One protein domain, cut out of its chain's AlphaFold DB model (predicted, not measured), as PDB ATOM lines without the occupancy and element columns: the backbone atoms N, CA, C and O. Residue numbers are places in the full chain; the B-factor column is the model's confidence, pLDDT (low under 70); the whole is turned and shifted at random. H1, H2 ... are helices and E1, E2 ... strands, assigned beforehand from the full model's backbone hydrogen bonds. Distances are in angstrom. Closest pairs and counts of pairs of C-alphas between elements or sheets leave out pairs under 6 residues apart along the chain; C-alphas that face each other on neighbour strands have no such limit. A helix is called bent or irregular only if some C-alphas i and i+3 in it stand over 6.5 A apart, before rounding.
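This is residues 28 to 199 of the 201 residues of an uncharacterized protein of Bdellovibrio sp. qaytius (UniProt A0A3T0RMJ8). One twisted sheet of six strands forms the middle slab, with helices packed over both of its faces. H5 crosses one face, with H4 beside it over the E6 edge and H1 grazing the sheet; H3 crosses the other face, where H2 stands up from the sheet, and the long unnamed stretch 144 to 175 leads from H3 past the E6 edge to H4. The printed part has 172 residues with five named helices and six named strands, in the order H1 E1 E2 E3 E4 E5 E6 H2 H3 H4 H5. The sheet is antiparallel in the order E1 E2 E3 E4 E5 E6, and the class is mixed, helices and strands. The whole is compact, with a radius of gyration of the C-alphas of 15.4 A, and rounded, spanning 44 by 36 by 31 A.

Start with the sheet: find C-alpha 40 at (-12.283, -14.670, 0.108), where E1 begins, and read on to residue 45. E2 is residues 55 to 59 and E3 residues 63 to 68. E4, residues 78 to 85, is 22.8 A long; E5, residues 89 to 97, is 27.0 A; E6, residues 103 to 111, is 25.3 A and ends at C-alpha 111 at (-21.773, 3.573, -11.105). Before the sheet you find H1, residues 28 to 36. After it come H2, residues 113 to 119, and H3, residues 129 to 143, 20.7 A long. Then look for H4, residues 176 to 183, and H5, residues 185 to 198, 19.9 A long, ending at C-alpha 198 at (-12.793, -6.937, 7.466).

The sheet is a meander, each strand the antiparallel neighbour of the one before, and each successive pair is a hairpin; E1 and E6 are its edge strands. Look for N and O atoms within hydrogen-bond range: N 42 and O 57 at 2.8 A for E1 and E2, N 58 and O 65 at 2.8 A for E2 and E3, N 66 and O 82 at 2.8 A for E3 and E4, N 81 and O 93 at 2.9 A for E4 and E5, N 94 and O 106 at 2.9 A for E5 and E6. H4 and H5 on one face and H3 on the other make three layers, helices on both faces of a sheet. H5 has a height over the sheet of 10.3 A and runs across the strands, at 67 degrees to E4 on the local plane. H4 runs along E6, at 18 degrees on the local plane; the closest C-alphas are those of Arg 105 and Leu 182, 6.2 A apart. H4 and H5 touch only at the corner, and only just, with 3 pairs of C-alphas within 8 A, the closest those of Leu 181 and Trp 188 at 6.1 A; they are about perpendicular, at 86 degrees. H1 only grazes the sheet with residues 30 to 34; it is close to H5 but not clearly touching, the closest C-alphas being those of Asp 35 and Lys 198 at 7.6 A. On the opposite face from H5, H3 has a height over the sheet of 9.5 A and runs across the strands, at 78 degrees to E6 on the local plane. H2, on the same face as H3, stands up from the sheet, its line rising 57 degrees; it is irregular, but only just, with C-alphas 115 and 118 at 6.8 A. H3 touches H2 with residues 135 to 139 alone, the closest C-alphas being those of Phe 119 and Phe 135 at 6.1 A. In H1, H4 and H5 every O i to N i+4 pair is within hydrogen-bond range; H3 has 10 of 11, and H2 has 1 of 3, beside 2 of 4 O i to N i+3 pairs.

The two C-alphas farthest apart are those of Ala 100 and Ala 122, 44.8 A. The printed part has no cut, and its one long link is H3 to H4, 32 residues. The mean pLDDT of the printed part is 79.0; look for values under 70 at residues 51 to 52, 72 to 76 and 143 to 176, where the model's confidence is low.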
ATOM      1  N   LYS A  28     -24.540   3.134   5.396       87.56
ATOM      2  CA  LYS A  28     -24.821   2.163   6.461       87.56
ATOM      3  C   LYS A  28     -25.361   0.831   5.926       87.56
ATOM      4  O   LYS A  28     -25.032  -0.218   6.477       87.56
ATOM      5  N   ASP A  29     -26.140   0.858   4.843       91.31
ATOM      6  CA  ASP A  29     -26.727  -0.344   4.251       91.31
ATOM      7  C   ASP A  29     -25.667  -1.130   3.472       91.31
ATOM      8  O   ASP A  29     -25.656  -2.365   3.529       91.31
ATOM      9  N   LEU A  30     -24.735  -0.435   2.799       92.06
ATOM     10  CA  LEU A  30     -23.554  -1.078   2.219       92.06
ATOM     11  C   LEU A  30     -22.718  -1.745   3.316       92.06
ATOM     12  O   LEU A  30     -22.355  -2.913   3.182       92.06
ATOM     13  N   MET A  31     -22.436  -1.027   4.405       93.12
ATOM     14  CA  MET A  31     -21.620  -1.546   5.503       93.12
ATOM     15  C   MET A  31     -22.258  -2.774   6.157       93.12
ATOM     16  O   MET A  31     -21.583  -3.785   6.339       93.12
ATOM     17  N   ALA A  32     -23.571  -2.750   6.405       94.56
ATOM     18  CA  ALA A  32     -24.299  -3.913   6.911       94.56
ATOM     19  C   ALA A  32     -24.189  -5.126   5.966       94.56
ATOM     20  O   ALA A  32     -24.020  -6.263   6.415       94.56
ATOM     21  N   ALA A  33     -24.243  -4.900   4.649       95.25
ATOM     22  CA  ALA A  33     -24.090  -5.965   3.665       95.25
ATOM     23  C   ALA A  33     -22.653  -6.515   3.602       95.25
ATOM     24  O   ALA A  33     -22.469  -7.729   3.482       95.25
ATOM     25  N   ILE A  34     -21.636  -5.657   3.725       96.38
ATOM     26  CA  ILE A  34     -20.228  -6.069   3.831       96.38
ATOM     27  C   ILE A  34     -20.017  -6.926   5.081       96.38
ATOM     28  O   ILE A  34     -19.408  -7.997   5.001       96.38
ATOM     29  N   ASP A  35     -20.559  -6.507   6.221       95.56
ATOM     30  CA  ASP A  35     -20.423  -7.226   7.486       95.56
ATOM     31  C   ASP A  35     -21.050  -8.620   7.421       95.56
ATOM     32  O   ASP A  35     -20.406  -9.595   7.822       95.56
ATOM     33  N   ALA A  36     -22.235  -8.741   6.819       96.19
ATOM     34  CA  ALA A  36     -22.921 -10.015   6.613       96.19
ATOM     35  C   ALA A  36     -22.240 -10.930   5.575       96.19
ATOM     36  O   ALA A  36     -22.510 -12.131   5.523       96.19
ATOM     37  N   THR A  37     -21.350 -10.388   4.740       96.69
ATOM     38  CA  THR A  37     -20.722 -11.131   3.647       96.69
ATOM     39  C   THR A  37     -19.417 -11.789   4.090       96.69
ATOM     40  O   THR A  37     -18.557 -11.182   4.738       96.69
ATOM     41  N   SER A  38     -19.236 -13.051   3.697       95.81
ATOM     42  CA  SER A  38     -17.949 -13.740   3.800       95.81
ATOM     43  C   SER A  38     -17.138 -13.507   2.532       95.81
ATOM     44  O   SER A  38     -17.534 -13.925   1.444       95.81
ATOM     45  N   PHE A  39     -15.992 -12.847   2.678       97.25
ATOM     46  CA  PHE A  39     -15.092 -12.558   1.571       97.25
ATOM     47  C   PHE A  39     -13.909 -13.517   1.553       97.25
ATOM     48  O   PHE A  39     -13.321 -13.837   2.585       97.25
ATOM     49  N   LYS A  40     -13.509 -13.921   0.350       96.56
ATOM     50  CA  LYS A  40     -12.283 -14.670   0.108       96.56
ATOM     51  C   LYS A  40     -11.246 -13.748  -0.510       96.56
ATOM     52  O   LYS A  40     -11.494 -13.154  -1.557       96.56
ATOM     53  N   TYR A  41     -10.068 -13.673   0.104       96.62
ATOM     54  CA  TYR A  41      -8.922 -13.061  -0.555       96.62
ATOM     55  C   TYR A  41      -8.541 -13.848  -1.813       96.62
ATOM     56  O   TYR A  41      -8.440 -15.079  -1.778       96.62
ATOM     57  N   THR A  42      -8.234 -13.126  -2.885       95.38
ATOM     58  CA  THR A  42      -7.874 -13.710  -4.171       95.38
ATOM     59  C   THR A  42      -6.418 -13.461  -4.560       95.38
ATOM     60  O   THR A  42      -5.729 -14.419  -4.921       95.38
ATOM     61  N   GLU A  43      -5.965 -12.204  -4.570       96.06
ATOM     62  CA  GLU A  43      -4.607 -11.821  -4.987       96.06
ATOM     63  C   GLU A  43      -4.247 -10.376  -4.602       96.06
ATOM     64  O   GLU A  43      -5.080  -9.626  -4.090       96.06
ATOM     65  N   THR A  44      -2.994  -9.998  -4.860       94.88
ATOM     66  CA  THR A  44      -2.473  -8.636  -4.709       94.88
ATOM     67  C   THR A  44      -1.797  -8.215  -6.007       94.88
ATOM     68  O   THR A  44      -0.971  -8.962  -6.531       94.88
ATOM     69  N   GLY A  45      -2.080  -7.014  -6.499       90.00
ATOM     70  CA  GLY A  45      -1.497  -6.508  -7.743       90.00
ATOM     71  C   GLY A  45      -2.019  -5.124  -8.110       90.00
ATOM     72  O   GLY A  45      -2.632  -4.463  -7.281       90.00
ATOM     73  N   MET A  46      -1.746  -4.683  -9.334       86.19
ATOM     74  CA  MET A  46      -2.123  -3.350  -9.808       86.19
ATOM     75  C   MET A  46      -3.571  -3.357 -10.309       86.19
ATOM     76  O   MET A  46      -3.894  -4.067 -11.267       86.19
ATOM     77  N   ALA A  47      -4.437  -2.593  -9.648       86.25
ATOM     78  CA  ALA A  47      -5.785  -2.333 -10.138       86.25
ATOM     79  C   ALA A  47      -5.764  -1.221 -11.198       86.25
ATOM     80  O   ALA A  47      -4.842  -0.404 -11.231       86.25
ATOM     81  N   TYR A  48      -6.774  -1.195 -12.066       80.81
ATOM     82  CA  TYR A  48      -6.985  -0.110 -13.024       80.81
ATOM     83  C   TYR A  48      -6.947   1.259 -12.317       80.81
ATOM     84  O   TYR A  48      -7.421   1.386 -11.192       80.81
ATOM     85  N   GLY A  49      -6.330   2.264 -12.948       71.06
ATOM     86  CA  GLY A  49      -6.111   3.595 -12.357       71.06
ATOM     87  C   GLY A  49      -4.877   3.716 -11.443       71.06
ATOM     88  O   GLY A  49      -4.380   4.822 -11.228       71.06
ATOM     89  N   PHE A  50      -4.300   2.601 -10.976       71.75
ATOM     90  CA  PHE A  50      -3.086   2.591 -10.150       71.75
ATOM     91  C   PHE A  50      -1.866   2.090 -10.942       71.75
ATOM     92  O   PHE A  50      -1.875   1.005 -11.521       71.75
ATOM     93  N   SER A  51      -0.776   2.859 -10.936       66.69
ATOM     94  CA  SER A  51       0.495   2.556 -11.613       66.69
ATOM     95  C   SER A  51       1.619   2.169 -10.648       66.69
ATOM     96  O   SER A  51       2.472   1.356 -11.003       66.69
ATOM     97  N   THR A  52       1.595   2.665  -9.404       68.19
ATOM     98  CA  THR A  52       2.641   2.389  -8.396       68.19
ATOM     99  C   THR A  52       2.146   1.693  -7.124       68.19
ATOM    100  O   THR A  52       2.955   1.160  -6.360       68.19
ATOM    101  N   ILE A  53       0.831   1.651  -6.898       78.00
ATOM    102  CA  ILE A  53       0.205   1.090  -5.696       78.00
ATOM    103  C   ILE A  53      -0.491  -0.238  -5.992       78.00
ATOM    104  O   ILE A  53      -1.225  -0.379  -6.964       78.00
ATOM    105  N   LYS A  54      -0.292  -1.214  -5.099       86.31
ATOM    106  CA  LYS A  54      -0.977  -2.507  -5.166       86.31
ATOM    107  C   LYS A  54      -2.279  -2.494  -4.373       86.31
ATOM    108  O   LYS A  54      -2.315  -2.023  -3.233       86.31
ATOM    109  N   SER A  55      -3.290  -3.142  -4.930       91.50
ATOM    110  CA  SER A  55      -4.558  -3.436  -4.278       91.50
ATOM    111  C   SER A  55      -4.624  -4.902  -3.862       91.50
ATOM    112  O   SER A  55      -4.071  -5.780  -4.529       91.50
ATOM    113  N   CYS A  56      -5.307  -5.174  -2.752       95.25
ATOM    114  CA  CYS A  56      -5.653  -6.524  -2.324       95.25
ATOM    115  C   CYS A  56      -7.091  -6.834  -2.689       95.25
ATOM    116  O   CYS A  56      -8.003  -6.107  -2.305       95.25
ATOM    117  N   VAL A  57      -7.275  -7.930  -3.417       96.88
ATOM    118  CA  VAL A  57      -8.570  -8.331  -3.951       96.88
ATOM    119  C   VAL A  57      -9.254  -9.291  -2.999       96.88
ATOM    120  O   VAL A  57      -8.712 -10.347  -2.662       96.88
ATOM    121  N   TYR A  58     -10.484  -8.956  -2.642       97.81
ATOM    122  CA  TYR A  58     -11.403  -9.789  -1.891       97.81
ATOM    123  C   TYR A  58     -12.669  -9.981  -2.716       97.81
ATOM    124  O   TYR A  58     -13.179  -9.039  -3.312       97.81
ATOM    125  N   THR A  59     -13.177 -11.207  -2.774       97.75
ATOM    126  CA  THR A  59     -14.350 -11.540  -3.590       97.75
ATOM    127  C   THR A  59     -15.372 -12.332  -2.795       97.75
ATOM    128  O   THR A  59     -15.026 -13.118  -1.911       97.75
ATOM    129  N   SER A  60     -16.633 -12.133  -3.139       97.69
ATOM    130  CA  SER A  60     -17.787 -12.928  -2.737       97.69
ATOM    131  C   SER A  60     -18.673 -13.156  -3.974       97.69
ATOM    132  O   SER A  60     -18.354 -12.649  -5.052       97.69
ATOM    133  N   PRO A  61     -19.782 -13.909  -3.878       96.69
ATOM    134  CA  PRO A  61     -20.673 -14.118  -5.020       96.69
ATOM    135  C   PRO A  61     -21.248 -12.837  -5.636       96.69
ATOM    136  O   PRO A  61     -21.470 -12.795  -6.852       96.69
ATOM    137  N   ASP A  62     -21.438 -11.796  -4.821       96.44
ATOM    138  CA  ASP A  62     -22.161 -10.578  -5.204       96.44
ATOM    139  C   ASP A  62     -21.348  -9.294  -5.053       96.44
ATOM    140  O   ASP A  62     -21.813  -8.233  -5.476       96.44
ATOM    141  N   MET A  63     -20.142  -9.374  -4.477       97.44
ATOM    142  CA  MET A  63     -19.281  -8.214  -4.263       97.44
ATOM    143  C   MET A  63     -17.802  -8.520  -4.493       97.44
ATOM    144  O   MET A  63     -17.296  -9.593  -4.159       97.44
ATOM    145  N   ILE A  64     -17.092  -7.525  -5.006       97.88
ATOM    146  CA  ILE A  64     -15.635  -7.459  -5.053       97.88
ATOM    147  C   ILE A  64     -15.221  -6.236  -4.247       97.88
ATOM    148  O   ILE A  64     -15.811  -5.170  -4.391       97.88
ATOM    149  N   VAL A  65     -14.203  -6.394  -3.410       97.56
ATOM    150  CA  VAL A  65     -13.570  -5.292  -2.688       97.56
ATOM    151  C   VAL A  65     -12.087  -5.295  -3.017       97.56
ATOM    152  O   VAL A  65     -11.385  -6.281  -2.780       97.56
ATOM    153  N   LEU A  66     -11.609  -4.185  -3.562       95.56
ATOM    154  CA  LEU A  66     -10.196  -3.879  -3.697       95.56
ATOM    155  C   LEU A  66      -9.817  -2.973  -2.529       95.56
ATOM    156  O   LEU A  66     -10.235  -1.821  -2.473       95.56
ATOM    157  N   LYS A  67      -9.015  -3.481  -1.595       94.50
ATOM    158  CA  LYS A  67      -8.315  -2.617  -0.640       94.50
ATOM    159  C   LYS A  67      -7.132  -1.997  -1.369       94.50
ATOM    160  O   LYS A  67      -6.109  -2.663  -1.556       94.50
ATOM    161  N   ASN A  68      -7.307  -0.764  -1.821       87.75
ATOM    162  CA  ASN A  68      -6.256   0.033  -2.435       87.75
ATOM    163  C   ASN A  68      -5.243   0.396  -1.344       87.75
ATOM    164  O   ASN A  68      -5.609   0.539  -0.176       87.75
ATOM    165  N   TYR A  69      -3.962   0.501  -1.698       85.44
ATOM    166  CA  TYR A  69      -2.880   0.628  -0.714       85.44
ATOM    167  C   TYR A  69      -2.817  -0.581   0.226       85.44
ATOM    168  O   TYR A  69      -2.784  -0.437   1.442       85.44
ATOM    169  N   CYS A  70      -2.787  -1.795  -0.334       82.88
ATOM    170  CA  CYS A  70      -2.780  -3.014   0.478       82.88
ATOM    171  C   CYS A  70      -1.582  -3.092   1.439       82.88
ATOM    172  O   CYS A  70      -1.678  -3.622   2.534       82.88
ATOM    173  N   SER A  71      -0.443  -2.521   1.061       75.56
ATOM    174  CA  SER A  71       0.708  -2.392   1.957       75.56
ATOM    175  C   SER A  71       1.154  -0.934   1.953       75.56
ATOM    176  O   SER A  71       2.092  -0.594   1.224       75.56
ATOM    177  N   PRO A  72       0.446  -0.052   2.683       62.31
ATOM    178  CA  PRO A  72       0.735   1.369   2.648       62.31
ATOM    179  C   PRO A  72       2.123   1.595   3.255       62.31
ATOM    180  O   PRO A  72       2.445   1.081   4.329       62.31
ATOM    181  N   LYS A  73       2.982   2.326   2.540       59.31
ATOM    182  CA  LYS A  73       4.278   2.748   3.082       59.31
ATOM    183  C   LYS A  73       4.052   3.894   4.071       59.31
ATOM    184  O   LYS A  73       3.116   4.670   3.922       59.31
ATOM    185  N   LYS A  74       4.927   3.998   5.074       57.34
ATOM    186  CA  LYS A  74       4.783   4.940   6.198       57.34
ATOM    187  C   LYS A  74       4.758   6.413   5.785       57.34
ATOM    188  O   LYS A  74       4.184   7.216   6.509       57.34
ATOM    189  N   ASP A  75       5.360   6.744   4.647       58.28
ATOM    190  CA  ASP A  75       5.629   8.135   4.275       58.28
ATOM    191  C   ASP A  75       4.404   8.848   3.674       58.28
ATOM    192  O   ASP A  75       4.360  10.073   3.676       58.28
ATOM    193  N   TYR A  76       3.393   8.093   3.218       60.53
ATOM    194  CA  TYR A  76       2.144   8.622   2.656       60.53
ATOM    195  C   TYR A  76       0.949   7.774   3.115       60.53
ATOM    196  O   TYR A  76       0.673   6.722   2.525       60.53
ATOM    197  N   PRO A  77       0.236   8.181   4.183       72.94
ATOM    198  CA  PRO A  77      -0.862   7.402   4.736       72.94
ATOM    199  C   PRO A  77      -2.151   7.652   3.941       72.94
ATOM    200  O   PRO A  77      -3.062   8.344   4.395       72.94
ATOM    201  N   ALA A  78      -2.227   7.065   2.750       80.81
ATOM    202  CA  ALA A  78      -3.465   6.951   1.995       80.81
ATOM    203  C   ALA A  78      -4.154   5.609   2.284       80.81
ATOM    204  O   ALA A  78      -3.509   4.579   2.504       80.81
ATOM    205  N   LYS A  79      -5.485   5.630   2.292       85.56
ATOM    206  CA  LYS A  79      -6.348   4.456   2.405       85.56
ATOM    207  C   LYS A  79      -7.419   4.561   1.336       85.56
ATOM    208  O   LYS A  79      -8.001   5.626   1.152       85.56
ATOM    209  N   GLY A  80      -7.697   3.457   0.656       88.69
ATOM    210  CA  GLY A  80      -8.744   3.442  -0.350       88.69
ATOM    211  C   GLY A  80      -9.416   2.088  -0.463       88.69
ATOM    212  O   GLY A  80      -8.779   1.052  -0.268       88.69
ATOM    213  N   TYR A  81     -10.695   2.102  -0.802       93.31
ATOM    214  CA  TYR A  81     -11.465   0.901  -1.075       93.31
ATOM    215  C   TYR A  81     -12.291   1.120  -2.328       93.31
ATOM    216  O   TYR A  81     -13.123   2.014  -2.345       93.31
ATOM    217  N   THR A  82     -12.094   0.278  -3.333       93.38
ATOM    218  CA  THR A  82     -12.986   0.195  -4.492       93.38
ATOM    219  C   THR A  82     -13.902  -1.004  -4.285       93.38
ATOM    220  O   THR A  82     -13.439  -2.123  -4.049       93.38
ATOM    221  N   ILE A  83     -15.209  -0.778  -4.344       95.31
ATOM    222  CA  ILE A  83     -16.244  -1.767  -4.062       95.31
ATOM    223  C   ILE A  83     -17.109  -1.905  -5.306       95.31
ATOM    224  O   ILE A  83     -17.740  -0.953  -5.748       95.31
ATOM    225  N   ILE A  84     -17.166  -3.113  -5.853       95.19
ATOM    226  CA  ILE A  84     -18.011  -3.449  -6.996       95.19
ATOM    227  C   ILE A  84     -19.075  -4.414  -6.495       95.19
ATOM    228  O   ILE A  84     -18.770  -5.538  -6.094       95.19
ATOM    229  N   SER A  85     -20.324  -3.977  -6.499       94.94
ATOM    230  CA  SER A  85     -21.454  -4.686  -5.919       94.94
ATOM    231  C   SER A  85     -22.614  -4.755  -6.894       94.94
ATOM    232  O   SER A  85     -23.042  -3.744  -7.440       94.94
ATOM    233  N   LYS A  86     -23.223  -5.935  -7.026       92.75
ATOM    234  CA  LYS A  86     -24.446  -6.078  -7.830       92.75
ATOM    235  C   LYS A  86     -25.633  -5.286  -7.282       92.75
ATOM    236  O   LYS A  86     -26.553  -4.991  -8.033       92.75
ATOM    237  N   LYS A  87     -25.650  -5.012  -5.972       92.06
ATOM    238  CA  LYS A  87     -26.760  -4.323  -5.295       92.06
ATOM    239  C   LYS A  87     -26.503  -2.830  -5.119       92.06
ATOM    240  O   LYS A  87     -27.453  -2.061  -5.129       92.06
ATOM    241  N   PHE A  88     -25.246  -2.446  -4.913       90.94
ATOM    242  CA  PHE A  88     -24.883  -1.070  -4.565       90.94
ATOM    243  C   PHE A  88     -24.157  -0.329  -5.695       90.94
ATOM    244  O   PHE A  88     -24.068   0.891  -5.638       90.94
ATOM    245  N   GLY A  89     -23.691  -1.042  -6.726       90.44
ATOM    246  CA  GLY A  89     -22.988  -0.461  -7.861       90.44
ATOM    247  C   GLY A  89     -21.471  -0.443  -7.678       90.44
ATOM    248  O   GLY A  89     -20.915  -1.323  -7.017       90.44
ATOM    249  N   TYR A  90     -20.803   0.528  -8.292       89.62
ATOM    250  CA  TYR A  90     -19.367   0.768  -8.183       89.62
ATOM    251  C   TYR A  90     -19.141   1.992  -7.287       89.62
ATOM    252  O   TYR A  90     -19.530   3.097  -7.646       89.62
ATOM    253  N   ILE A  91     -18.576   1.760  -6.100       89.56
ATOM    254  CA  ILE A  91     -18.377   2.749  -5.037       89.56
ATOM    255  C   ILE A  91     -16.901   2.829  -4.681       89.56
ATOM    256  O   ILE A  91     -16.239   1.790  -4.593       89.56
ATOM    257  N   GLU A  92     -16.417   4.023  -4.362       87.94
ATOM    258  CA  GLU A  92     -15.079   4.205  -3.815       87.94
ATOM    259  C   GLU A  92     -15.091   4.949  -2.486       87.94
ATOM    260  O   GLU A  92     -15.839   5.899  -2.278       87.94
ATOM    261  N   PHE A  93     -14.237   4.502  -1.568       89.25
ATOM    262  CA  PHE A  93     -13.870   5.230  -0.361       89.25
ATOM    263  C   PHE A  93     -12.423   5.651  -0.469       89.25
ATOM    264  O   PHE A  93     -11.563   4.821  -0.772       89.25
ATOM    265  N   TYR A  94     -12.141   6.903  -0.136       87.06
ATOM    266  CA  TYR A  94     -10.793   7.437  -0.172       87.06
ATOM    267  C   TYR A  94     -10.493   8.289   1.053       87.06
ATOM    268  O   TYR A  94     -11.310   9.096   1.486       87.06
ATOM    269  N   GLN A  95      -9.296   8.124   1.609       85.81
ATOM    270  CA  GLN A  95      -8.730   9.021   2.603       85.81
ATOM    271  C   GLN A  95      -7.244   9.226   2.327       85.81
ATOM    272  O   GLN A  95      -6.509   8.254   2.161       85.81
ATOM    273  N   GLU A  96      -6.779  10.468   2.405       82.81
ATOM    274  CA  GLU A  96      -5.363  10.810   2.277       82.81
ATOM    275  C   GLU A  96      -4.977  11.994   3.160       82.81
ATOM    276  O   GLU A  96      -5.666  13.013   3.199       82.81
ATOM    277  N   GLN A  97      -3.831  11.874   3.831       78.25
ATOM    278  CA  GLN A  97      -3.156  13.008   4.454       78.25
ATOM    279  C   GLN A  97      -2.257  13.690   3.413       78.25
ATOM    280  O   GLN A  97      -1.216  13.147   3.051       78.25
ATOM    281  N   VAL A  98      -2.662  14.866   2.932       72.69
ATOM    282  CA  VAL A  98      -1.951  15.590   1.860       72.69
ATOM    283  C   VAL A  98      -0.745  16.356   2.407       72.69
ATOM    284  O   VAL A  98       0.314  16.400   1.787       72.69
ATOM    285  N   ASP A  99      -0.898  16.945   3.589       71.69
ATOM    286  CA  ASP A  99       0.147  17.656   4.327       71.69
ATOM    287  C   ASP A  99      -0.107  17.519   5.839       71.69
ATOM    288  O   ASP A  99      -1.010  16.797   6.245       71.69
ATOM    289  N   ALA A 100       0.662  18.187   6.703       74.62
ATOM    290  CA  ALA A 100       0.523  18.053   8.160       74.62
ATOM    291  C   ALA A 100      -0.850  18.476   8.737       74.62
ATOM    292  O   ALA A 100      -1.140  18.164   9.889       74.62
ATOM    293  N   GLN A 101      -1.669  19.205   7.979       78.50
ATOM    294  CA  GLN A 101      -2.919  19.825   8.432       78.50
ATOM    295  C   GLN A 101      -4.126  19.394   7.588       78.50
ATOM    296  O   GLN A 101      -5.257  19.426   8.070       78.50
ATOM    297  N   THR A 102      -3.899  18.951   6.352       76.50
ATOM    298  CA  THR A 102      -4.957  18.664   5.385       76.50
ATOM    299  C   THR A 102      -5.214  17.166   5.256       76.50
ATOM    300  O   THR A 102      -4.447  16.439   4.619       76.50
ATOM    301  N   LEU A 103      -6.340  16.716   5.812       80.69
ATOM    302  CA  LEU A 103      -6.894  15.383   5.583       80.69
ATOM    303  C   LEU A 103      -8.010  15.468   4.538       80.69
ATOM    304  O   LEU A 103      -9.027  16.124   4.765       80.69
ATOM    305  N   LYS A 104      -7.838  14.782   3.410       82.44
ATOM    306  CA  LYS A 104      -8.877  14.621   2.392       82.44
ATOM    307  C   LYS A 104      -9.614  13.307   2.597       82.44
ATOM    308  O   LYS A 104      -9.002  12.288   2.917       82.44
ATOM    309  N   ARG A 105     -10.928  13.347   2.405       85.31
ATOM    310  CA  ARG A 105     -11.831  12.196   2.437       85.31
ATOM    311  C   ARG A 105     -12.771  12.306   1.258       85.31
ATOM    312  O   ARG A 105     -13.175  13.418   0.924       85.31
ATOM    313  N   ASP A 106     -13.119  11.174   0.678       83.19
ATOM    314  CA  ASP A 106     -14.094  11.130  -0.396       83.19
ATOM    315  C   ASP A 106     -14.872   9.816  -0.394       83.19
ATOM    316  O   ASP A 106     -14.374   8.770   0.039       83.19
ATOM    317  N   VAL A 107     -16.103   9.907  -0.882       84.12
ATOM    318  CA  VAL A 107     -16.952   8.771  -1.201       84.12
ATOM    319  C   VAL A 107     -17.607   9.034  -2.547       84.12
ATOM    320  O   VAL A 107     -18.465   9.913  -2.656       84.12
ATOM    321  N   SER A 108     -17.240   8.243  -3.551       80.06
ATOM    322  CA  SER A 108     -17.797   8.357  -4.896       80.06
ATOM    323  C   SER A 108     -18.713   7.179  -5.216       80.06
ATOM    324  O   SER A 108     -18.483   6.044  -4.788       80.06
ATOM    325  N   LEU A 109     -19.775   7.460  -5.971       78.38
ATOM    326  CA  LEU A 109     -20.534   6.448  -6.689       78.38
ATOM    327  C   LEU A 109     -20.203   6.580  -8.175       78.38
ATOM    328  O   LEU A 109     -20.818   7.366  -8.891       78.38
ATOM    329  N   ASP A 110     -19.258   5.777  -8.633       78.00
ATOM    330  CA  ASP A 110     -18.825   5.756 -10.031       78.00
ATOM    331  C   ASP A 110     -19.873   5.057 -10.908       78.00
ATOM    332  O   ASP A 110     -20.024   5.318 -12.099       78.00
ATOM    333  N   GLY A 111     -20.698   4.179 -10.332       81.56
ATOM    334  CA  GLY A 111     -21.773   3.573 -11.105       81.56
ATOM    335  C   GLY A 111     -22.919   3.008 -10.312       81.56
ATOM    336  O   GLY A 111     -22.726   2.275  -9.353       81.56
ATOM    337  N   PHE A 112     -24.134   3.268 -10.782       85.50
ATOM    338  CA  PHE A 112     -25.334   2.628 -10.261       85.50
ATOM    339  C   PHE A 112     -25.387   1.128 -10.620       85.50
ATOM    340  O   PHE A 112     -24.833   0.713 -11.650       85.50
ATOM    341  N   PRO A 113     -26.062   0.294  -9.807       87.25
ATOM    342  CA  PRO A 113     -26.247  -1.135 -10.076       87.25
ATOM    343  C   PRO A 113     -26.742  -1.437 -11.494       87.25
ATOM    344  O   PRO A 113     -26.221  -2.322 -12.164       87.25
ATOM    345  N   GLU A 114     -27.702  -0.662 -11.988       86.00
ATOM    346  CA  GLU A 114     -28.326  -0.821 -13.300       86.00
ATOM    347  C   GLU A 114     -27.329  -0.600 -14.445       86.00
ATOM    348  O   GLU A 114     -27.404  -1.274 -15.474       86.00
ATOM    349  N   ASN A 115     -26.365   0.304 -14.249       82.88
ATOM    350  CA  ASN A 115     -25.344   0.637 -15.243       82.88
ATOM    351  C   ASN A 115     -24.165  -0.338 -15.205       82.88
ATOM    352  O   ASN A 115     -23.546  -0.610 -16.232       82.88
ATOM    353  N   THR A 116     -23.852  -0.874 -14.025       86.62
ATOM    354  CA  THR A 116     -22.745  -1.822 -13.835       86.62
ATOM    355  C   THR A 116     -23.156  -3.258 -14.165       86.62
ATOM    356  O   THR A 116     -22.344  -4.017 -14.696       86.62
ATOM    357  N   ALA A 117     -24.422  -3.628 -13.941       87.94
ATOM    358  CA  ALA A 117     -24.949  -4.978 -14.140       87.94
ATOM    359  C   ALA A 117     -24.612  -5.623 -15.502       87.94
ATOM    360  O   ALA A 117     -24.235  -6.796 -15.492       87.94
ATOM    361  N   PRO A 118     -24.662  -4.921 -16.655       86.81
ATOM    362  CA  PRO A 118     -24.310  -5.509 -17.953       86.81
ATOM    363  C   PRO A 118     -22.858  -5.995 -18.063       86.81
ATOM    364  O   PRO A 118     -22.555  -6.828 -18.916       86.81
ATOM    365  N   PHE A 119     -21.961  -5.479 -17.222       84.44
ATOM    366  CA  PHE A 119     -20.534  -5.801 -17.235       84.44
ATOM    367  C   PHE A 119     -20.142  -6.774 -16.119       84.44
ATOM    368  O   PHE A 119     -19.038  -7.326 -16.125       84.44
ATOM    369  N   LEU A 120     -21.033  -7.002 -15.151       88.94
ATOM    370  CA  LEU A 120     -20.780  -7.896 -14.031       88.94
ATOM    371  C   LEU A 120     -21.103  -9.341 -14.396       88.94
ATOM    372  O   LEU A 120     -22.131  -9.671 -14.983       88.94
ATOM    373  N   LYS A 121     -20.224 -10.251 -13.972       87.12
ATOM    374  CA  LYS A 121     -20.495 -11.686 -14.066       87.12
ATOM    375  C   LYS A 121     -21.599 -12.084 -13.089       87.12
ATOM    376  O   LYS A 121     -21.706 -11.549 -11.985       87.12
ATOM    377  N   ALA A 122     -22.346 -13.128 -13.450       86.12
ATOM    378  CA  ALA A 122     -23.380 -13.709 -12.592       86.12
ATOM    379  C   ALA A 122     -22.841 -14.185 -11.229       86.12
ATOM    380  O   ALA A 122     -23.586 -14.207 -10.255       86.12
ATOM    381  N   ASN A 123     -21.556 -14.530 -11.127       93.12
ATOM    382  CA  ASN A 123     -20.881 -14.831  -9.865       93.12
ATOM    383  C   ASN A 123     -19.517 -14.129  -9.832       93.12
ATOM    384  O   ASN A 123     -18.680 -14.339 -10.716       93.12
ATOM    385  N   LEU A 124     -19.302 -13.301  -8.809       95.38
ATOM    386  CA  LEU A 124     -18.078 -12.515  -8.636       95.38
ATOM    387  C   LEU A 124     -17.001 -13.237  -7.805       95.38
ATOM    388  O   LEU A 124     -15.885 -12.738  -7.654       95.38
ATOM    389  N   SER A 125     -17.283 -14.449  -7.324       95.19
ATOM    390  CA  SER A 125     -16.325 -15.238  -6.548       95.19
ATOM    391  C   SER A 125     -15.106 -15.605  -7.389       95.19
ATOM    392  O   SER A 125     -15.229 -16.109  -8.507       95.19
ATOM    393  N   GLY A 126     -13.914 -15.397  -6.830       92.50
ATOM    394  CA  GLY A 126     -12.657 -15.806  -7.453       92.50
ATOM    395  C   GLY A 126     -12.236 -14.971  -8.665       92.50
ATOM    396  O   GLY A 126     -11.273 -15.356  -9.330       92.50
ATOM    397  N   GLN A 127     -12.910 -13.848  -8.953       94.38
ATOM    398  CA  GLN A 127     -12.456 -12.922  -9.992       94.38
ATOM    399  C   GLN A 127     -11.039 -12.422  -9.701       94.38
ATOM    400  O   GLN A 127     -10.693 -12.099  -8.563       94.38
ATOM    401  N   LYS A 128     -10.234 -12.384 -10.763       94.31
ATOM    402  CA  LYS A 128      -8.832 -11.963 -10.758       94.31
ATOM    403  C   LYS A 128      -8.697 -10.540 -11.297       94.31
ATOM    404  O   LYS A 128      -9.542 -10.106 -12.079       94.31
ATOM    405  N   LEU A 129      -7.619  -9.848 -10.936       92.75
ATOM    406  CA  LEU A 129      -7.323  -8.469 -11.329       92.75
ATOM    407  C   LEU A 129      -7.478  -8.214 -12.828       92.75
ATOM    408  O   LEU A 129      -8.144  -7.242 -13.150       92.75
ATOM    409  N   PRO A 130      -6.990  -9.062 -13.758       91.88
ATOM    410  CA  PRO A 130      -7.205  -8.809 -15.181       91.88
ATOM    411  C   PRO A 130      -8.690  -8.728 -15.561       91.88
ATOM    412  O   PRO A 130      -9.091  -7.858 -16.320       91.88
ATOM    413  N   ALA A 131      -9.535  -9.594 -14.994       92.50
ATOM    414  CA  ALA A 131     -10.972  -9.560 -15.260       92.50
ATOM    415  C   ALA A 131     -11.651  -8.344 -14.615       92.50
ATOM    416  O   ALA A 131     -12.567  -7.779 -15.203       92.50
ATOM    417  N   ILE A 132     -11.204  -7.954 -13.418       93.25
ATOM    418  CA  ILE A 132     -11.710  -6.777 -12.703       93.25
ATOM    419  C   ILE A 132     -11.319  -5.500 -13.452       93.25
ATOM    420  O   ILE A 132     -12.177  -4.673 -13.726       93.25
ATOM    421  N   ASN A 133     -10.056  -5.373 -13.860       90.06
ATOM    422  CA  ASN A 133      -9.553  -4.232 -14.619       90.06
ATOM    423  C   ASN A 133     -10.271  -4.101 -15.965       90.06
ATOM    424  O   ASN A 133     -10.690  -3.003 -16.303       90.06
ATOM    425  N   ASN A 134     -10.505  -5.208 -16.681       87.81
ATOM    426  CA  ASN A 134     -11.281  -5.183 -17.924       87.81
ATOM    427  C   ASN A 134     -12.727  -4.706 -17.701       87.81
ATOM    428  O   ASN A 134     -13.282  -4.025 -18.562       87.81
ATOM    429  N   PHE A 135     -13.348  -5.070 -16.571       89.19
ATOM    430  CA  PHE A 135     -14.662  -4.548 -16.182       89.19
ATOM    431  C   PHE A 135     -14.606  -3.029 -15.973       89.19
ATOM    432  O   PHE A 135     -15.398  -2.324 -16.595       89.19
ATOM    433  N   ILE A 136     -13.664  -2.540 -15.155       86.94
ATOM    434  CA  ILE A 136     -13.534  -1.108 -14.838       86.94
ATOM    435  C   ILE A 136     -13.272  -0.319 -16.123       86.94
ATOM    436  O   ILE A 136     -13.998   0.620 -16.421       86.94
ATOM    437  N   GLU A 137     -12.320  -0.756 -16.947       82.19
ATOM    438  CA  GLU A 137     -11.989  -0.114 -18.221       82.19
ATOM    439  C   GLU A 137     -13.192  -0.057 -19.176       82.19
ATOM    440  O   GLU A 137     -13.475   0.992 -19.750       82.19
ATOM    441  N   SER A 138     -13.937  -1.161 -19.318       81.81
ATOM    442  CA  SER A 138     -15.124  -1.209 -20.186       81.81
ATOM    443  C   SER A 138     -16.249  -0.307 -19.683       81.81
ATOM    444  O   SER A 138     -16.956   0.305 -20.486       81.81
ATOM    445  N   TYR A 139     -16.427  -0.241 -18.363       81.94
ATOM    446  CA  TYR A 139     -17.405   0.630 -17.729       81.94
ATOM    447  C   TYR A 139     -17.028   2.103 -17.934       81.94
ATOM    448  O   TYR A 139     -17.825   2.872 -18.482       81.94
ATOM    449  N   SER A 140     -15.790   2.473 -17.597       76.69
ATOM    450  CA  SER A 140     -15.278   3.835 -17.746       76.69
ATOM    451  C   SER A 140     -15.308   4.287 -19.205       76.69
ATOM    452  O   SER A 140     -15.843   5.346 -19.503       76.69
ATOM    453  N   ALA A 141     -14.887   3.462 -20.167       73.44
ATOM    454  CA  ALA A 141     -14.949   3.822 -21.588       73.44
ATOM    455  C   ALA A 141     -16.363   4.212 -22.073       73.44
ATOM    456  O   ALA A 141     -16.498   4.958 -23.042       73.44
ATOM    457  N   ARG A 142     -17.418   3.712 -21.415       71.62
ATOM    458  CA  ARG A 142     -18.810   3.982 -21.787       71.62
ATOM    459  C   ARG A 142     -19.436   5.154 -21.038       71.62
ATOM    460  O   ARG A 142     -20.234   5.874 -21.636       71.62
ATOM    461  N   TYR A 143     -19.137   5.302 -19.753       68.81
ATOM    462  CA  TYR A 143     -19.838   6.246 -18.874       68.81
ATOM    463  C   TYR A 143     -18.932   7.336 -18.307       68.81
ATOM    464  O   TYR A 143     -19.415   8.402 -17.939       68.81
ATOM    465  N   GLU A 144     -17.625   7.095 -18.286       63.31
ATOM    466  CA  GLU A 144     -16.633   7.939 -17.636       63.31
ATOM    467  C   GLU A 144     -15.338   7.951 -18.460       63.31
ATOM    468  O   GLU A 144     -14.357   7.298 -18.089       63.31
ATOM    469  N   PRO A 145     -15.257   8.706 -19.571       50.00
ATOM    470  CA  PRO A 145     -14.026   8.803 -20.371       50.00
ATOM    471  C   PRO A 145     -12.841   9.435 -19.602       50.00
ATOM    472  O   PRO A 145     -11.813   9.781 -20.180       50.00
ATOM    473  N   ALA A 146     -12.968   9.591 -18.287       45.62
ATOM    474  CA  ALA A 146     -12.069  10.270 -17.397       45.62
ATOM    475  C   ALA A 146     -11.290   9.233 -16.557       45.62
ATOM    476  O   ALA A 146     -11.702   8.783 -15.496       45.62
ATOM    477  N   CYS A 147     -10.068   8.989 -16.996       47.09
ATOM    478  CA  CYS A 147      -9.055   8.107 -16.425       47.09
ATOM    479  C   CYS A 147      -8.582   8.570 -15.015       47.09
ATOM    480  O   CYS A 147      -8.023   9.657 -14.873       47.09
ATOM    481  N   TRP A 148      -8.867   7.793 -13.958       44.91
ATOM    482  CA  TRP A 148      -8.540   8.109 -12.552       44.91
ATOM    483  C   TRP A 148      -7.022   8.114 -12.310       44.91
ATOM    484  O   TRP A 148      -6.305   7.224 -12.763       44.91
ATOM    485  N   SER A 149      -6.530   9.112 -11.577       45.56
ATOM    486  CA  SER A 149      -5.125   9.218 -11.182       45.56
ATOM    487  C   SER A 149      -5.042   9.478  -9.689       45.56
ATOM    488  O   SER A 149      -5.181  10.613  -9.240       45.56
ATOM    489  N   THR A 150      -4.744   8.433  -8.932       47.69
ATOM    490  CA  THR A 150      -4.328   8.541  -7.525       47.69
ATOM    491  C   THR A 150      -2.861   8.171  -7.333       47.69
ATOM    492  O   THR A 150      -2.394   8.039  -6.204       47.69
ATOM    493  N   ASN A 151      -2.090   8.021  -8.416       46.34
ATOM    494  CA  ASN A 151      -0.657   7.807  -8.268       46.34
ATOM    495  C   ASN A 151      -0.020   9.105  -7.809       46.34
ATOM    496  O   ASN A 151       0.234   9.973  -8.628       46.34
ATOM    497  N   PHE A 152       0.333   9.211  -6.538       47.22
ATOM    498  CA  PHE A 152       1.566   9.908  -6.212       47.22
ATOM    499  C   PHE A 152       2.711   8.960  -6.553       47.22
ATOM    500  O   PHE A 152       2.779   7.826  -6.064       47.22
ATOM    501  N   SER A 153       3.584   9.375  -7.465       41.03
ATOM    502  CA  SER A 153       4.750   8.564  -7.777       41.03
ATOM    503  C   SER A 153       5.733   8.592  -6.630       41.03
ATOM    504  O   SER A 153       6.136   9.642  -6.129       41.03
ATOM    505  N   PHE A 154       6.149   7.383  -6.258       39.69
ATOM    506  CA  PHE A 154       7.201   7.108  -5.290       39.69
ATOM    507  C   PHE A 154       8.517   7.840  -5.606       39.69
ATOM    508  O   PHE A 154       9.318   8.048  -4.702       39.69
ATOM    509  N   TYR A 155       8.756   8.214  -6.867       40.78
ATOM    510  CA  TYR A 155      10.016   8.814  -7.309       40.78
ATOM    511  C   TYR A 155       9.970  10.337  -7.414       40.78
ATOM    512  O   TYR A 155      11.021  10.971  -7.394       40.78
ATOM    513  N   THR A 156       8.780  10.925  -7.553       46.22
ATOM    514  CA  THR A 156       8.647  12.340  -7.920       46.22
ATOM    515  C   THR A 156       7.965  13.188  -6.853       46.22
ATOM    516  O   THR A 156       8.021  14.409  -6.961       46.22
ATOM    517  N   HIS A 157       7.326  12.581  -5.838       46.78
ATOM    518  CA  HIS A 157       6.442  13.289  -4.893       46.78
ATOM    519  C   HIS A 157       5.355  14.129  -5.598       46.78
ATOM    520  O   HIS A 157       4.779  15.044  -5.014       46.78
ATOM    521  N   ALA A 158       5.070  13.810  -6.863       40.78
ATOM    522  CA  ALA A 158       4.076  14.452  -7.703       40.78
ATOM    523  C   ALA A 158       3.046  13.408  -8.149       40.78
ATOM    524  O   ALA A 158       3.331  12.205  -8.155       40.78
ATOM    525  N   ALA A 159       1.852  13.869  -8.525       41.47
ATOM    526  CA  ALA A 159       0.862  13.000  -9.137       41.47
ATOM    527  C   ALA A 159       1.421  12.479 -10.479       41.47
ATOM    528  O   ALA A 159       1.597  13.259 -11.412       41.47
ATOM    529  N   ASP A 160       1.750  11.189 -10.576       40.53
ATOM    530  CA  ASP A 160       2.158  10.543 -11.830       40.53
ATOM    531  C   ASP A 160       0.896  10.105 -12.565       40.53
ATOM    532  O   ASP A 160       0.384   8.983 -12.465       40.53
ATOM    533  N   VAL A 161       0.338  11.080 -13.262       43.25
ATOM    534  CA  VAL A 161      -0.900  10.942 -14.003       43.25
ATOM    535  C   VAL A 161      -0.556  10.250 -15.325       43.25
ATOM    536  O   VAL A 161      -0.146  10.897 -16.281       43.25
ATOM    537  N   ASN A 162      -0.761   8.937 -15.437       42.03
ATOM    538  CA  ASN A 162      -0.789   8.264 -16.751       42.03
ATOM    539  C   ASN A 162      -2.150   8.468 -17.456       42.03
ATOM    540  O   ASN A 162      -2.621   7.617 -18.204       42.03
ATOM    541  N   CYS A 163      -2.800   9.600 -17.180       45.06
ATOM    542  CA  CYS A 163      -4.125   9.964 -17.651       45.06
ATOM    543  C   CYS A 163      -4.125  11.463 -17.978       45.06
ATOM    544  O   CYS A 163      -4.103  12.302 -17.086       45.06
ATOM    545  N   PHE A 164      -4.176  11.831 -19.255       35.09
ATOM    546  CA  PHE A 164      -4.504  13.206 -19.625       35.09
ATOM    547  C   PHE A 164      -6.005  13.419 -19.345       35.09
ATOM    548  O   PHE A 164      -6.835  12.941 -20.115       35.09
ATOM    549  N   LYS A 165      -6.382  14.086 -18.242       41.19
ATOM    550  CA  LYS A 165      -7.743  14.628 -18.058       41.19
ATOM    551  C   LYS A 165      -7.716  16.128 -18.337       41.19
ATOM    552  O   LYS A 165      -6.980  16.855 -17.676       41.19
ATOM    553  N   THR A 166      -8.536  16.584 -19.278       33.88
ATOM    554  CA  THR A 166      -8.903  18.003 -19.408       33.88
ATOM    555  C   THR A 166     -10.035  18.390 -18.456       33.88
ATOM    556  O   THR A 166     -10.056  19.538 -18.044       33.88
ATOM    557  N   ASP A 167     -10.884  17.440 -18.028       34.56
ATOM    558  CA  ASP A 167     -11.969  17.663 -17.060       34.56
ATOM    559  C   ASP A 167     -12.187  16.431 -16.159       34.56
ATOM    560  O   ASP A 167     -12.187  15.284 -16.621       34.56
ATOM    561  N   ILE A 168     -12.374  16.656 -14.855       41.34
ATOM    562  CA  ILE A 168     -12.882  15.648 -13.917       41.34
ATOM    563  C   ILE A 168     -14.405  15.744 -13.991       41.34
ATOM    564  O   ILE A 168     -14.962  16.772 -13.616       41.34
ATOM    565  N   ALA A 169     -15.075  14.708 -14.500       42.78
ATOM    566  CA  ALA A 169     -16.528  14.639 -14.417       42.78
ATOM    567  C   ALA A 169     -16.945  14.720 -12.939       42.78
ATOM    568  O   ALA A 169     -16.369  14.023 -12.103       42.78
ATOM    569  N   GLU A 170     -17.901  15.587 -12.613       48.31
ATOM    570  CA  GLU A 170     -18.496  15.618 -11.278       48.31
ATOM    571  C   GLU A 170     -19.198  14.276 -11.040       48.31
ATOM    572  O   GLU A 170     -20.170  13.939 -11.720       48.31
ATOM    573  N   TYR A 171     -18.668  13.481 -10.112       56.00
ATOM    574  CA  TYR A 171     -19.260  12.201  -9.743       56.00
ATOM    575  C   TYR A 171     -20.520  12.441  -8.903       56.00
ATOM    576  O   TYR A 171     -20.542  13.355  -8.070       56.00
ATOM    577  N   PRO A 172     -21.581  11.641  -9.085       58.88
ATOM    578  CA  PRO A 172     -22.769  11.777  -8.265       58.88
ATOM    579  C   PRO A 172     -22.430  11.454  -6.805       58.88
ATOM    580  O   PRO A 172     -21.931  10.376  -6.479       58.88
ATOM    581  N   ALA A 173     -22.739  12.390  -5.906       56.59
ATOM    582  CA  ALA A 173     -22.668  12.135  -4.475       56.59
ATOM    583  C   ALA A 173     -23.741  11.104  -4.080       56.59
ATOM    584  O   ALA A 173     -24.909  11.224  -4.455       56.59
ATOM    585  N   TRP A 174     -23.343  10.102  -3.296       61.12
ATOM    586  CA  TRP A 174     -24.166   8.955  -2.897       61.12
ATOM    587  C   TRP A 174     -25.457   9.346  -2.143       61.12
ATOM    588  O   TRP A 174     -26.444   8.628  -2.201       61.12
ATOM    589  N   SER A 175     -25.471  10.449  -1.389       64.88
ATOM    590  CA  SER A 175     -26.653  11.046  -0.725       64.88
ATOM    591  C   SER A 175     -26.217  12.189   0.206       64.88
ATOM    592  O   SER A 175     -25.025  12.396   0.431       64.88
ATOM    593  N   GLU A 176     -27.166  12.898   0.825       68.12
ATOM    594  CA  GLU A 176     -26.898  13.864   1.907       68.12
ATOM    595  C   GLU A 176     -26.149  13.237   3.108       68.12
ATOM    596  O   GLU A 176     -25.278  13.869   3.709       68.12
ATOM    597  N   GLU A 177     -26.401  11.955   3.409       70.50
ATOM    598  CA  GLU A 177     -25.672  11.191   4.439       70.50
ATOM    599  C   GLU A 177     -24.166  11.139   4.145       70.50
ATOM    600  O   GLU A 177     -23.349  11.166   5.063       70.50
ATOM    601  N   THR A 178     -23.783  11.134   2.867       75.19
ATOM    602  CA  THR A 178     -22.372  11.104   2.460       75.19
ATOM    603  C   THR A 178     -21.645  12.368   2.890       75.19
ATOM    604  O   THR A 178     -20.554  12.294   3.444       75.19
ATOM    605  N   GLN A 179     -22.274  13.532   2.716       73.88
ATOM    606  CA  GLN A 179     -21.701  14.806   3.155       73.88
ATOM    607  C   GLN A 179     -21.548  14.850   4.682       73.88
ATOM    608  O   GLN A 179     -20.529  15.310   5.196       73.88
ATOM    609  N   THR A 180     -22.523  14.288   5.407       80.62
ATOM    610  CA  THR A 180     -22.460  14.159   6.872       80.62
ATOM    611  C   THR A 180     -21.294  13.268   7.305       80.62
ATOM    612  O   THR A 180     -20.503  13.660   8.163       80.62
ATOM    613  N   LEU A 181     -21.143  12.101   6.675       84.19
ATOM    614  CA  LEU A 181     -20.066  11.152   6.950       84.19
ATOM    615  C   LEU A 181     -18.680  11.765   6.690       84.19
ATOM    616  O   LEU A 181     -17.774  11.608   7.508       84.19
ATOM    617  N   LEU A 182     -18.510  12.486   5.578       83.44
ATOM    618  CA  LEU A 182     -17.245  13.143   5.226       83.44
ATOM    619  C   LEU A 182     -16.848  14.218   6.255       83.44
ATOM    620  O   LEU A 182     -15.677  14.303   6.646       83.44
ATOM    621  N   GLY A 183     -17.829  14.989   6.737       82.44
ATOM    622  CA  GLY A 183     -17.649  16.021   7.761       82.44
ATOM    623  C   GLY A 183     -17.464  15.491   9.190       82.44
ATOM    624  O   GLY A 183     -17.013  16.237  10.060       82.44
ATOM    625  N   ASN A 184     -17.767  14.215   9.455       88.88
ATOM    626  CA  ASN A 184     -17.718  13.622  10.790       88.88
ATOM    627  C   ASN A 184     -16.520  12.673  10.955       88.88
ATOM    628  O   ASN A 184     -16.561  11.494  10.603       88.88
ATOM    629  N   GLU A 185     -15.444  13.173  11.568       90.25
ATOM    630  CA  GLU A 185     -14.215  12.400  11.795       90.25
ATOM    631  C   GLU A 185     -14.436  11.086  12.549       90.25
ATOM    632  O   GLU A 185     -13.821  10.076  12.207       90.25
ATOM    633  N   LYS A 186     -15.308  11.075  13.560       91.44
ATOM    634  CA  LYS A 186     -15.526   9.888  14.392       91.44
ATOM    635  C   LYS A 186     -16.186   8.768  13.592       91.44
ATOM    636  O   LYS A 186     -15.774   7.612  13.697       91.44
ATOM    637  N   GLU A 187     -17.208   9.106  12.811       90.88
ATOM    638  CA  GLU A 187     -17.920   8.145  11.963       90.88
ATOM    639  C   GLU A 187     -17.025   7.643  10.834       90.88
ATOM    640  O   GLU A 187     -16.939   6.434  10.612       90.88
ATOM    641  N   TRP A 188     -16.266   8.542  10.208       91.94
ATOM    642  CA  TRP A 188     -15.287   8.175   9.195       91.94
ATOM    643  C   TRP A 188     -14.212   7.220   9.734       91.94
ATOM    644  O   TRP A 188     -13.949   6.166   9.154       91.94
ATOM    645  N   ALA A 189     -13.609   7.548  10.881       90.81
ATOM    646  CA  ALA A 189     -12.596   6.709  11.512       90.81
ATOM    647  C   ALA A 189     -13.148   5.320  11.867       90.81
ATOM    648  O   ALA A 189     -12.448   4.315  11.709       90.81
ATOM    649  N   GLN A 190     -14.407   5.245  12.306       92.25
ATOM    650  CA  GLN A 190     -15.072   3.978  12.583       92.25
ATOM    651  C   GLN A 190     -15.306   3.162  11.304       92.25
ATOM    652  O   GLN A 190     -15.033   1.961  11.316       92.25
ATOM    653  N   LEU A 191     -15.743   3.788  10.207       92.88
ATOM    654  CA  LEU A 191     -15.888   3.125   8.906       92.88
ATOM    655  C   LEU A 191     -14.556   2.531   8.445       92.88
ATOM    656  O   LEU A 191     -14.479   1.336   8.158       92.88
ATOM    657  N   ILE A 192     -13.487   3.335   8.441       91.75
ATOM    658  CA  ILE A 192     -12.156   2.887   8.018       91.75
ATOM    659  C   ILE A 192     -11.662   1.736   8.895       91.75
ATOM    660  O   ILE A 192     -11.178   0.736   8.367       91.75
ATOM    661  N   LYS A 193     -11.830   1.831  10.218       92.31
ATOM    662  CA  LYS A 193     -11.457   0.763  11.153       92.31
ATOM    663  C   LYS A 193     -12.209  -0.539  10.865       92.31
ATOM    664  O   LYS A 193     -11.601  -1.608  10.895       92.31
ATOM    665  N   THR A 194     -13.511  -0.466  10.584       93.19
ATOM    666  CA  THR A 194     -14.318  -1.639  10.216       93.19
ATOM    667  C   THR A 194     -13.824  -2.256   8.909       93.19
ATOM    668  O   THR A 194     -13.595  -3.465   8.853       93.19
ATOM    669  N   MET A 195     -13.580  -1.437   7.882       95.19
ATOM    670  CA  MET A 195     -13.049  -1.904   6.598       95.19
ATOM    671  C   MET A 195     -11.675  -2.570   6.759       95.19
ATOM    672  O   MET A 195     -11.449  -3.653   6.222       95.19
ATOM    673  N   GLU A 196     -10.773  -1.994   7.557       92.56
ATOM    674  CA  GLU A 196      -9.453  -2.578   7.830       92.56
ATOM    675  C   GLU A 196      -9.544  -3.916   8.570       92.56
ATOM    676  O   GLU A 196      -8.813  -4.849   8.239       92.56
ATOM    677  N   ALA A 197     -10.459  -4.037   9.535       93.50
ATOM    678  CA  ALA A 197     -10.687  -5.289  10.251       93.50
ATOM    679  C   ALA A 197     -11.263  -6.381   9.334       93.50
ATOM    680  O   ALA A 197     -10.870  -7.545   9.430       93.50
ATOM    681  N   LYS A 198     -12.175  -6.011   8.425       95.50
ATOM    682  CA  LYS A 198     -12.793  -6.937   7.466       95.50
ATOM    683  C   LYS A 198     -11.818  -7.373   6.366       95.50
ATOM    684  O   LYS A 198     -11.891  -8.511   5.898       95.50
ATOM    685  N   PHE A 199     -10.888  -6.496   5.984       95.25
ATOM    686  CA  PHE A 199      -9.942  -6.686   4.881       95.25
ATOM    687  C   PHE A 199      -8.483  -6.496   5.356       95.25
ATOM    688  O   PHE A 199      -7.833  -5.494   5.035       95.25
TER     689      PHE A 199